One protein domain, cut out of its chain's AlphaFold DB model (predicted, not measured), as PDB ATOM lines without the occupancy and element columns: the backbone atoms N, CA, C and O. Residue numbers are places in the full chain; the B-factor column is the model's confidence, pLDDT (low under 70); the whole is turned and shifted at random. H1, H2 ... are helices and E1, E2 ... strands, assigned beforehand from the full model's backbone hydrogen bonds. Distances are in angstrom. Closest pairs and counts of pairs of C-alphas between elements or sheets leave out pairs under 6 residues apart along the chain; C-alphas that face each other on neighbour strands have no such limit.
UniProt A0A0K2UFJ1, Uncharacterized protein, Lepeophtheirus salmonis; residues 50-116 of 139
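AT A GLANCE: This is residues 50 to 116 of the 139 residues of an uncharacterized protein of Lepeophtheirus salmonis (UniProt A0A0K2UFJ1). A small, strongly twisted sheet is built round one long strand, E3, with E1 and E2 on opposite sides of its first part, E5 beside its last part, and the short helix H1 packed over one face along E3. E4 lies in a loop between E3 and E5. The printed part has 67 residues with five named strands and one named helix; along the chain E1 comes first, then H1, then E2, E3, E4 and E5, and the sheet is branched and mixed, E3 being antiparallel to E1 and to E2 and parallel to E5. The class is mostly strand, though 32 residues, under half, are in named elements. The whole is compact, with a radius of gyration of the C-alphas of 12.2 A and spans of 38 by 28 by 16 A.

HOW THE PARTS SIT: E3, residues 87 to 94, is antiparallel to E1, residues 62 to 66, with N 64 and O 90 2.9 A apart, within hydrogen-bond range. E2, residues 77 to 82, forms a hairpin with E3; N 79 and O 89 are 2.8 A apart. E5, residues 106 to 108, is parallel to E3, with N 107 and O 92 2.8 A apart. H1, residues 68 to 73, is on the sheet at a height of 8.2 A, over E3 and along the strands; its closest C-alphas to E3 are those of Ala 68 and Ala 88, 5.4 A apart. Every O i to N i+4 pair in H1 is within hydrogen-bond range. E4, residues 98 to 101, pairs with no named strand and is apart from E1, H1 and E2.

IN THESE COORDINATES: E3 is 22.1 A long, E2 13.6 A, E1 12.7 A, E4 9.9 A, H1 8.6 A and E5 6.5 A. C-alpha 62 begins E1 at (10.540, -51.103, -16.888), and C-alpha 108 ends E5 at (12.805, -39.537, -11.273).

THE WHOLE: The farthest C-alphas, those of Ser 84 and Asn 116, are 38.8 A apart. The printed part has no cut, and the links between its named elements are tight. The pLDDT is under 70 at residues 112 to 114 and 116.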
ATOM      1  N   CYS A  50       6.828 -55.236 -16.543       90.00
ATOM      2  CA  CYS A  50       6.770 -55.245 -18.003       90.00
ATOM      3  C   CYS A  50       7.850 -54.324 -18.573       90.00
ATOM      4  O   CYS A  50       8.211 -53.330 -17.951       90.00
ATOM      5  N   ALA A  51       8.378 -54.636 -19.755       91.25
ATOM      6  CA  ALA A  51       9.225 -53.697 -20.481       91.25
ATOM      7  C   ALA A  51       8.328 -52.704 -21.228       91.25
ATOM      8  O   ALA A  51       7.393 -53.121 -21.918       91.25
ATOM      9  N   ALA A  52       8.606 -51.410 -21.087       89.62
ATOM     10  CA  ALA A  52       7.890 -50.391 -21.835       89.62
ATOM     11  C   ALA A  52       8.158 -50.551 -23.339       89.62
ATOM     12  O   ALA A  52       9.250 -50.960 -23.737       89.62
ATOM     13  N   ALA A  53       7.203 -50.181 -24.188       90.06
ATOM     14  CA  ALA A  53       7.388 -50.220 -25.638       90.06
ATOM     15  C   ALA A  53       8.533 -49.296 -26.096       90.06
ATOM     16  O   ALA A  53       9.238 -49.613 -27.051       90.06
ATOM     17  N   SER A  54       8.758 -48.194 -25.375       87.00
ATOM     18  CA  SER A  54       9.884 -47.274 -25.600       87.00
ATOM     19  C   SER A  54      11.234 -47.779 -25.050       87.00
ATOM     20  O   SER A  54      12.244 -47.086 -25.178       87.00
ATOM     21  N   SER A  55      11.278 -48.960 -24.421       87.25
ATOM     22  CA  SER A  55      12.505 -49.544 -23.870       87.25
ATOM     23  C   SER A  55      13.477 -49.939 -24.983       87.25
ATOM     24  O   SER A  55      13.119 -50.653 -25.918       87.25
ATOM     25  N   THR A  56      14.742 -49.545 -24.849       85.69
ATOM     26  CA  THR A  56      15.821 -49.935 -25.775       85.69
ATOM     27  C   THR A  56      16.909 -50.702 -25.031       85.69
ATOM     28  O   THR A  56      17.005 -50.625 -23.811       85.69
ATOM     29  N   VAL A  57      17.771 -51.427 -25.753       82.19
ATOM     30  CA  VAL A  57      18.909 -52.152 -25.145       82.19
ATOM     31  C   VAL A  57      19.840 -51.197 -24.384       82.19
ATOM     32  O   VAL A  57      20.412 -51.563 -23.363       82.19
ATOM     33  N   SER A  58      19.964 -49.958 -24.864       83.31
ATOM     34  CA  SER A  58      20.803 -48.915 -24.266       83.31
ATOM     35  C   SER A  58      20.122 -48.161 -23.118       83.31
ATOM     36  O   SER A  58      20.810 -47.549 -22.308       83.31
ATOM     37  N   ASN A  59      18.789 -48.187 -23.046       81.62
ATOM     38  CA  ASN A  59      18.003 -47.561 -21.985       81.62
ATOM     39  C   ASN A  59      16.784 -48.445 -21.665       81.62
ATOM     40  O   ASN A  59      15.713 -48.254 -22.259       81.62
ATOM     41  N   PRO A  60      16.955 -49.456 -20.792       83.81
ATOM     42  CA  PRO A  60      15.876 -50.355 -20.428       83.81
ATOM     43  C   PRO A  60      14.864 -49.638 -19.527       83.81
ATOM     44  O   PRO A  60      15.172 -49.271 -18.392       83.81
ATOM     45  N   ILE A  61      13.638 -49.474 -20.023       86.75
ATOM     46  CA  ILE A  61      12.531 -48.870 -19.273       86.75
ATOM     47  C   ILE A  61      11.586 -49.989 -18.836       86.75
ATOM     48  O   ILE A  61      11.018 -50.706 -19.659       86.75
ATOM     49  N   GLN A  62      11.418 -50.137 -17.528       88.69
ATOM     50  CA  GLN A  62      10.540 -51.103 -16.888       88.69
ATOM     51  C   GLN A  62       9.312 -50.393 -16.325       88.69
ATOM     52  O   GLN A  62       9.419 -49.418 -15.591       88.69
ATOM     53  N   GLY A  63       8.138 -50.904 -16.651       89.44
ATOM     54  CA  GLY A  63       6.874 -50.515 -16.054       89.44
ATOM     55  C   GLY A  63       6.283 -51.637 -15.212       89.44
ATOM     56  O   GLY A  63       6.883 -52.691 -14.983       89.44
ATOM     57  N   THR A  64       5.055 -51.412 -14.772       89.00
ATOM     58  CA  THR A  64       4.226 -52.416 -14.107       89.00
ATOM     59  C   THR A  64       2.939 -52.604 -14.893       89.00
ATOM     60  O   THR A  64       2.364 -51.644 -15.409       89.00
ATOM     61  N   CYS A  65       2.496 -53.849 -15.006       90.06
ATOM     62  CA  CYS A  65       1.260 -54.178 -15.688       90.06
ATOM     63  C   CYS A  65       0.055 -53.737 -14.848       90.06
ATOM     64  O   CYS A  65      -0.144 -54.246 -13.748       90.06
ATOM     65  N   PHE A  66      -0.731 -52.801 -15.376       88.69
ATOM     66  CA  PHE A  66      -1.972 -52.299 -14.779       88.69
ATOM     67  C   PHE A  66      -3.085 -52.278 -15.828       88.69
ATOM     68  O   PHE A  66      -2.817 -52.377 -17.027       88.69
ATOM     69  N   SER A  67      -4.340 -52.083 -15.423       89.00
ATOM     70  CA  SER A  67      -5.342 -51.633 -16.394       89.00
ATOM     71  C   SER A  67      -5.040 -50.196 -16.849       89.00
ATOM     72  O   SER A  67      -4.437 -49.399 -16.124       89.00
ATOM     73  N   ALA A  68      -5.478 -49.831 -18.056       88.38
ATOM     74  CA  ALA A  68      -5.293 -48.469 -18.566       88.38
ATOM     75  C   ALA A  68      -5.956 -47.410 -17.660       88.38
ATOM     76  O   ALA A  68      -5.405 -46.327 -17.468       88.38
ATOM     77  N   GLY A  69      -7.108 -47.748 -17.067       88.50
ATOM     78  CA  GLY A  69      -7.825 -46.880 -16.134       88.50
ATOM     79  C   GLY A  69      -7.065 -46.667 -14.826       88.50
ATOM     80  O   GLY A  69      -6.904 -45.528 -14.398       88.50
ATOM     81  N   GLU A  70      -6.539 -47.736 -14.223       87.88
ATOM     82  CA  GLU A  70      -5.733 -47.635 -12.998       87.88
ATOM     83  C   GLU A  70      -4.429 -46.875 -13.245       87.88
ATOM     84  O   GLU A  70      -4.067 -46.015 -12.446       87.88
ATOM     85  N   CYS A  71      -3.756 -47.134 -14.373       89.62
ATOM     86  CA  CYS A  71      -2.537 -46.422 -14.748       89.62
ATOM     87  C   CYS A  71      -2.763 -44.900 -14.782       89.62
ATOM     88  O   CYS A  71      -2.020 -44.155 -14.144       89.62
ATOM     89  N   GLY A  72      -3.831 -44.448 -15.451       89.44
ATOM     90  CA  GLY A  72      -4.196 -43.030 -15.496       89.44
ATOM     91  C   GLY A  72      -4.648 -42.475 -14.142       89.44
ATOM     92  O   GLY A  72      -4.245 -41.375 -13.770       89.44
ATOM     93  N   ALA A  73      -5.427 -43.239 -13.370       87.81
ATOM     94  CA  ALA A  73      -5.901 -42.824 -12.047       87.81
ATOM     95  C   ALA A  73      -4.755 -42.613 -11.042       87.81
ATOM     96  O   ALA A  73      -4.846 -41.751 -10.170       87.81
ATOM     97  N   MET A  74      -3.662 -43.364 -11.184       85.25
ATOM     98  CA  MET A  74      -2.451 -43.211 -10.374       85.25
ATOM     99  C   MET A  74      -1.457 -42.182 -10.943       85.25
ATOM    100  O   MET A  74      -0.374 -42.017 -10.384       85.25
ATOM    101  N   GLY A  75      -1.782 -41.513 -12.055       86.62
ATOM    102  CA  GLY A  75      -0.908 -40.524 -12.696       86.62
ATOM    103  C   GLY A  75       0.274 -41.119 -13.471       86.62
ATOM    104  O   GLY A  75       1.262 -40.428 -13.707       86.62
ATOM    105  N   GLY A  76       0.204 -42.396 -13.848       88.00
ATOM    106  CA  GLY A  76       1.193 -43.051 -14.699       88.00
ATOM    107  C   GLY A  76       0.919 -42.854 -16.191       88.00
ATOM    108  O   GLY A  76      -0.174 -42.464 -16.611       88.00
ATOM    109  N   ARG A  77       1.925 -43.150 -17.018       90.81
ATOM    110  CA  ARG A  77       1.844 -43.121 -18.483       90.81
ATOM    111  C   ARG A  77       1.816 -44.542 -19.033       90.81
ATOM    112  O   ARG A  77       2.675 -45.356 -18.705       90.81
ATOM    113  N   VAL A  78       0.863 -44.819 -19.920       92.50
ATOM    114  CA  VAL A  78       0.813 -46.082 -20.667       92.50
ATOM    115  C   VAL A  78       1.893 -46.080 -21.749       92.50
ATOM    116  O   VAL A  78       1.921 -45.191 -22.599       92.50
ATOM    117  N   ASP A  79       2.770 -47.080 -21.720       91.81
ATOM    118  CA  ASP A  79       3.889 -47.249 -22.650       91.81
ATOM    119  C   ASP A  79       4.022 -48.732 -23.033       91.81
ATOM    120  O   ASP A  79       4.957 -49.428 -22.646       91.81
ATOM    121  N   GLY A  80       3.028 -49.244 -23.760       92.00
ATOM    122  CA  GLY A  80       2.963 -50.634 -24.219       92.00
ATOM    123  C   GLY A  80       1.816 -51.432 -23.603       92.00
ATOM    124  O   GLY A  80       1.016 -50.926 -22.816       92.00
ATOM    125  N   THR A  81       1.735 -52.706 -23.975       91.00
ATOM    126  CA  THR A  81       0.691 -53.639 -23.529       91.00
ATOM    127  C   THR A  81       1.303 -54.814 -22.782       91.00
ATOM    128  O   THR A  81       2.379 -55.290 -23.135       91.00
ATOM    129  N   CYS A  82       0.597 -55.321 -21.782       89.81
ATOM    130  CA  CYS A  82       0.999 -56.468 -20.973       89.81
ATOM    131  C   CYS A  82      -0.186 -57.432 -20.804       89.81
ATOM    132  O   CYS A  82      -1.276 -57.175 -21.318       89.81
ATOM    133  N   ALA A  83       0.035 -58.569 -20.133       87.00
ATOM    134  CA  ALA A  83      -0.992 -59.592 -19.916       87.00
ATOM    135  C   ALA A  83      -1.728 -59.988 -21.213       87.00
ATOM    136  O   ALA A  83      -2.951 -59.941 -21.288       87.00
ATOM    137  N   SER A  84      -0.976 -60.301 -22.273       86.25
ATOM    138  CA  SER A  84      -1.518 -60.663 -23.596       86.25
ATOM    139  C   SER A  84      -2.447 -59.614 -24.232       86.25
ATOM    140  O   SER A  84      -3.289 -59.959 -25.057       86.25
ATOM    141  N   GLY A  85      -2.294 -58.337 -23.869       85.06
ATOM    142  CA  GLY A  85      -3.066 -57.224 -24.434       85.06
ATOM    143  C   GLY A  85      -4.274 -56.799 -23.599       85.06
ATOM    144  O   GLY A  85      -4.921 -55.813 -23.937       85.06
ATOM    145  N   PHE A  86      -4.562 -57.493 -22.498       84.62
ATOM    146  CA  PHE A  86      -5.621 -57.096 -21.567       84.62
ATOM    147  C   PHE A  86      -5.175 -56.000 -20.587       84.62
ATOM    148  O   PHE A  86      -6.017 -55.318 -20.005       84.62
ATOM    149  N   GLY A  87      -3.862 -55.831 -20.402       88.00
ATOM    150  CA  GLY A  87      -3.268 -54.807 -19.550       88.00
ATOM    151  C   GLY A  87      -2.413 -53.810 -20.331       88.00
ATOM    152  O   GLY A  87      -1.973 -54.053 -21.457       88.00
ATOM    153  N   ALA A  88      -2.135 -52.685 -19.688       91.50
ATOM    154  CA  ALA A  88      -1.239 -51.637 -20.142       91.50
ATOM    155  C   ALA A  88       0.065 -51.674 -19.333       91.50
ATOM    156  O   ALA A  88       0.041 -51.779 -18.103       91.50
ATOM    157  N   CYS A  89       1.207 -51.560 -20.014       92.38
ATOM    158  CA  CYS A  89       2.479 -51.381 -19.325       92.38
ATOM    159  C   CYS A  89       2.569 -49.932 -18.840       92.38
ATOM    160  O   CYS A  89       2.724 -49.010 -19.640       92.38
ATOM    161  N   CYS A  90       2.388 -49.729 -17.540       91.75
ATOM    162  CA  CYS A  90       2.341 -48.407 -16.936       91.75
ATOM    163  C   CYS A  90       3.719 -48.012 -16.411       91.75
ATOM    164  O   CYS A  90       4.333 -48.753 -15.641       91.75
ATOM    165  N   VAL A  91       4.180 -46.827 -16.794       90.94
ATOM    166  CA  VAL A  91       5.439 -46.239 -16.339       90.94
ATOM    167  C   VAL A  91       5.121 -44.980 -15.545       90.94
ATOM    168  O   VAL A  91       4.413 -44.094 -16.024       90.94
ATOM    169  N   PHE A  92       5.655 -44.884 -14.333       89.38
ATOM    170  CA  PHE A  92       5.526 -43.687 -13.509       89.38
ATOM    171  C   PHE A  92       6.763 -42.821 -13.698       89.38
ATOM    172  O   PHE A  92       7.884 -43.302 -13.541       89.38
ATOM    173  N   THR A  93       6.568 -41.550 -14.028       86.69
ATOM    174  CA  THR A  93       7.653 -40.576 -14.144       86.69
ATOM    175  C   THR A  93       7.368 -39.386 -13.241       86.69
ATOM    176  O   THR A  93       6.237 -38.915 -13.142       86.69
ATOM    177  N   LEU A  94       8.403 -38.895 -12.568       84.69
ATOM    178  CA  LEU A  94       8.341 -37.708 -11.732       84.69
ATOM    179  C   LEU A  94       9.378 -36.712 -12.241       84.69
ATOM    180  O   LEU A  94      10.576 -36.937 -12.111       84.69
ATOM    181  N   THR A  95       8.903 -35.628 -12.848       79.56
ATOM    182  CA  THR A  95       9.738 -34.549 -13.405       79.56
ATOM    183  C   THR A  95       9.845 -33.341 -12.475       79.56
ATOM    184  O   THR A  95      10.621 -32.422 -12.731       79.56
ATOM    185  N   ALA A  96       9.045 -33.314 -11.409       79.81
ATOM    186  CA  ALA A  96       9.076 -32.269 -10.399       79.81
ATOM    187  C   ALA A  96      10.161 -32.562  -9.355       79.81
ATOM    188  O   ALA A  96      10.355 -33.710  -8.969       79.81
ATOM    189  N   CYS A  97      10.799 -31.513  -8.833       79.62
ATOM    190  CA  CYS A  97      11.833 -31.614  -7.796       79.62
ATOM    191  C   CYS A  97      11.270 -31.971  -6.399       79.62
ATOM    192  O   CYS A  97      12.008 -32.252  -5.453       79.62
ATOM    193  N   THR A  98       9.941 -32.010  -6.267       79.62
ATOM    194  CA  THR A  98       9.233 -32.507  -5.085       79.62
ATOM    195  C   THR A  98       8.099 -33.434  -5.489       79.62
ATOM    196  O   THR A  98       7.316 -33.097  -6.378       79.62
ATOM    197  N   GLY A  99       7.948 -34.564  -4.800       78.88
ATOM    198  CA  GLY A  99       6.819 -35.461  -5.038       78.88
ATOM    199  C   GLY A  99       6.823 -36.704  -4.159       78.88
ATOM    200  O   GLY A  99       7.802 -37.005  -3.470       78.88
ATOM    201  N   SER A 100       5.700 -37.419  -4.177       80.44
ATOM    202  CA  SER A 100       5.534 -38.697  -3.488       80.44
ATOM    203  C   SER A 100       5.564 -39.862  -4.474       80.44
ATOM    204  O   SER A 100       4.799 -39.883  -5.436       80.44
ATOM    205  N   ILE A 101       6.410 -40.849  -4.204       82.25
ATOM    206  CA  ILE A 101       6.570 -42.066  -4.992       82.25
ATOM    207  C   ILE A 101       5.825 -43.182  -4.268       82.25
ATOM    208  O   ILE A 101       6.287 -43.681  -3.243       82.25
ATOM    209  N   ALA A 102       4.649 -43.539  -4.780       76.06
ATOM    210  CA  ALA A 102       3.813 -44.591  -4.203       76.06
ATOM    211  C   ALA A 102       4.003 -45.959  -4.869       76.06
ATOM    212  O   ALA A 102       3.738 -46.987  -4.253       76.06
ATOM    213  N   ASN A 103       4.490 -45.971  -6.111       76.06
ATOM    214  CA  ASN A 103       4.620 -47.178  -6.914       76.06
ATOM    215  C   ASN A 103       6.091 -47.550  -7.115       76.06
ATOM    216  O   ASN A 103       6.954 -46.688  -7.319       76.06
ATOM    217  N   ASN A 104       6.368 -48.856  -7.074       70.75
ATOM    218  CA  ASN A 104       7.673 -49.399  -7.440       70.75
ATOM    219  C   ASN A 104       7.984 -49.057  -8.915       70.75
ATOM    220  O   ASN A 104       7.062 -48.907  -9.715       70.75
ATOM    221  N   CYS A 105       9.263 -48.899  -9.266       72.94
ATOM    222  CA  CYS A 105       9.703 -48.504 -10.614       72.94
ATOM    223  C   CYS A 105       9.206 -47.119 -11.089       72.94
ATOM    224  O   CYS A 105       8.847 -46.944 -12.252       72.94
ATOM    225  N   THR A 106       9.202 -46.112 -10.206       82.62
ATOM    226  CA  THR A 106       8.999 -44.712 -10.620       82.62
ATOM    227  C   THR A 106      10.323 -44.076 -11.045       82.62
ATOM    228  O   THR A 106      11.296 -44.097 -10.292       82.62
ATOM    229  N   TYR A 107      10.353 -43.476 -12.233       84.50
ATOM    230  CA  TYR A 107      11.517 -42.791 -12.788       84.50
ATOM    231  C   TYR A 107      11.537 -41.326 -12.376       84.50
ATOM    232  O   TYR A 107      10.654 -40.556 -12.748       84.50
ATOM    233  N   ILE A 108      12.572 -40.931 -11.645       84.12
ATOM    234  CA  ILE A 108      12.805 -39.537 -11.273       84.12
ATOM    235  C   ILE A 108      13.642 -38.884 -12.371       84.12
ATOM    236  O   ILE A 108      14.693 -39.400 -12.750       84.12
ATOM    237  N   MET A 109      13.171 -37.755 -12.881       79.88
ATOM    238  CA  MET A 109      13.843 -36.969 -13.909       79.88
ATOM    239  C   MET A 109      13.993 -35.538 -13.414       79.88
ATOM    240  O   MET A 109      13.103 -35.001 -12.757       79.88
ATOM    241  N   ASN A 110      15.116 -34.904 -13.745       73.31
ATOM    242  CA  ASN A 110      15.313 -33.503 -13.412       73.31
ATOM    243  C   ASN A 110      14.253 -32.628 -14.112       73.31
ATOM    244  O   ASN A 110      13.889 -32.899 -15.267       73.31
ATOM    245  N   PRO A 111      13.811 -31.540 -13.459       72.56
ATOM    246  CA  PRO A 111      12.986 -30.532 -14.104       72.56
ATOM    247  C   PRO A 111      13.653 -30.053 -15.399       72.56
ATOM    248  O   PRO A 111      14.830 -29.695 -15.410       72.56
ATOM    249  N   GLY A 112      12.915 -30.073 -16.506       69.06
ATOM    250  CA  GLY A 112      13.423 -29.641 -17.811       69.06
ATOM    251  C   GLY A 112      14.098 -30.722 -18.663       69.06
ATOM    252  O   GLY A 112      14.534 -30.393 -19.761       69.06
ATOM    253  N   SER A 113      14.150 -31.988 -18.230       68.44
ATOM    254  CA  SER A 113      14.587 -33.104 -19.090       68.44
ATOM    255  C   SER A 113      13.716 -33.232 -20.358       68.44
ATOM    256  O   SER A 113      12.491 -33.099 -20.251       68.44
ATOM    257  N   PRO A 114      14.296 -33.486 -21.558       64.69
ATOM    258  CA  PRO A 114      15.713 -33.782 -21.848       64.69
ATOM    259  C   PRO A 114      16.627 -32.552 -22.044       64.69
ATOM    260  O   PRO A 114      17.784 -32.709 -22.425       64.69
ATOM    261  N   GLY A 115      16.123 -31.334 -21.843       71.75
ATOM    262  CA  GLY A 115      16.886 -30.089 -21.968       71.75
ATOM    263  C   GLY A 115      17.772 -29.766 -20.758       71.75
ATOM    264  O   GLY A 115      17.905 -30.544 -19.813       71.75
ATOM    265  N   ASN A 116      18.390 -28.581 -20.788       64.88
ATOM    266  CA  ASN A 116      19.322 -28.150 -19.747       64.88
ATOM    267  C   ASN A 116      18.595 -27.808 -18.441       64.88
ATOM    268  O   ASN A 116      17.647 -27.019 -18.416       64.88
TER     269      ASN A 116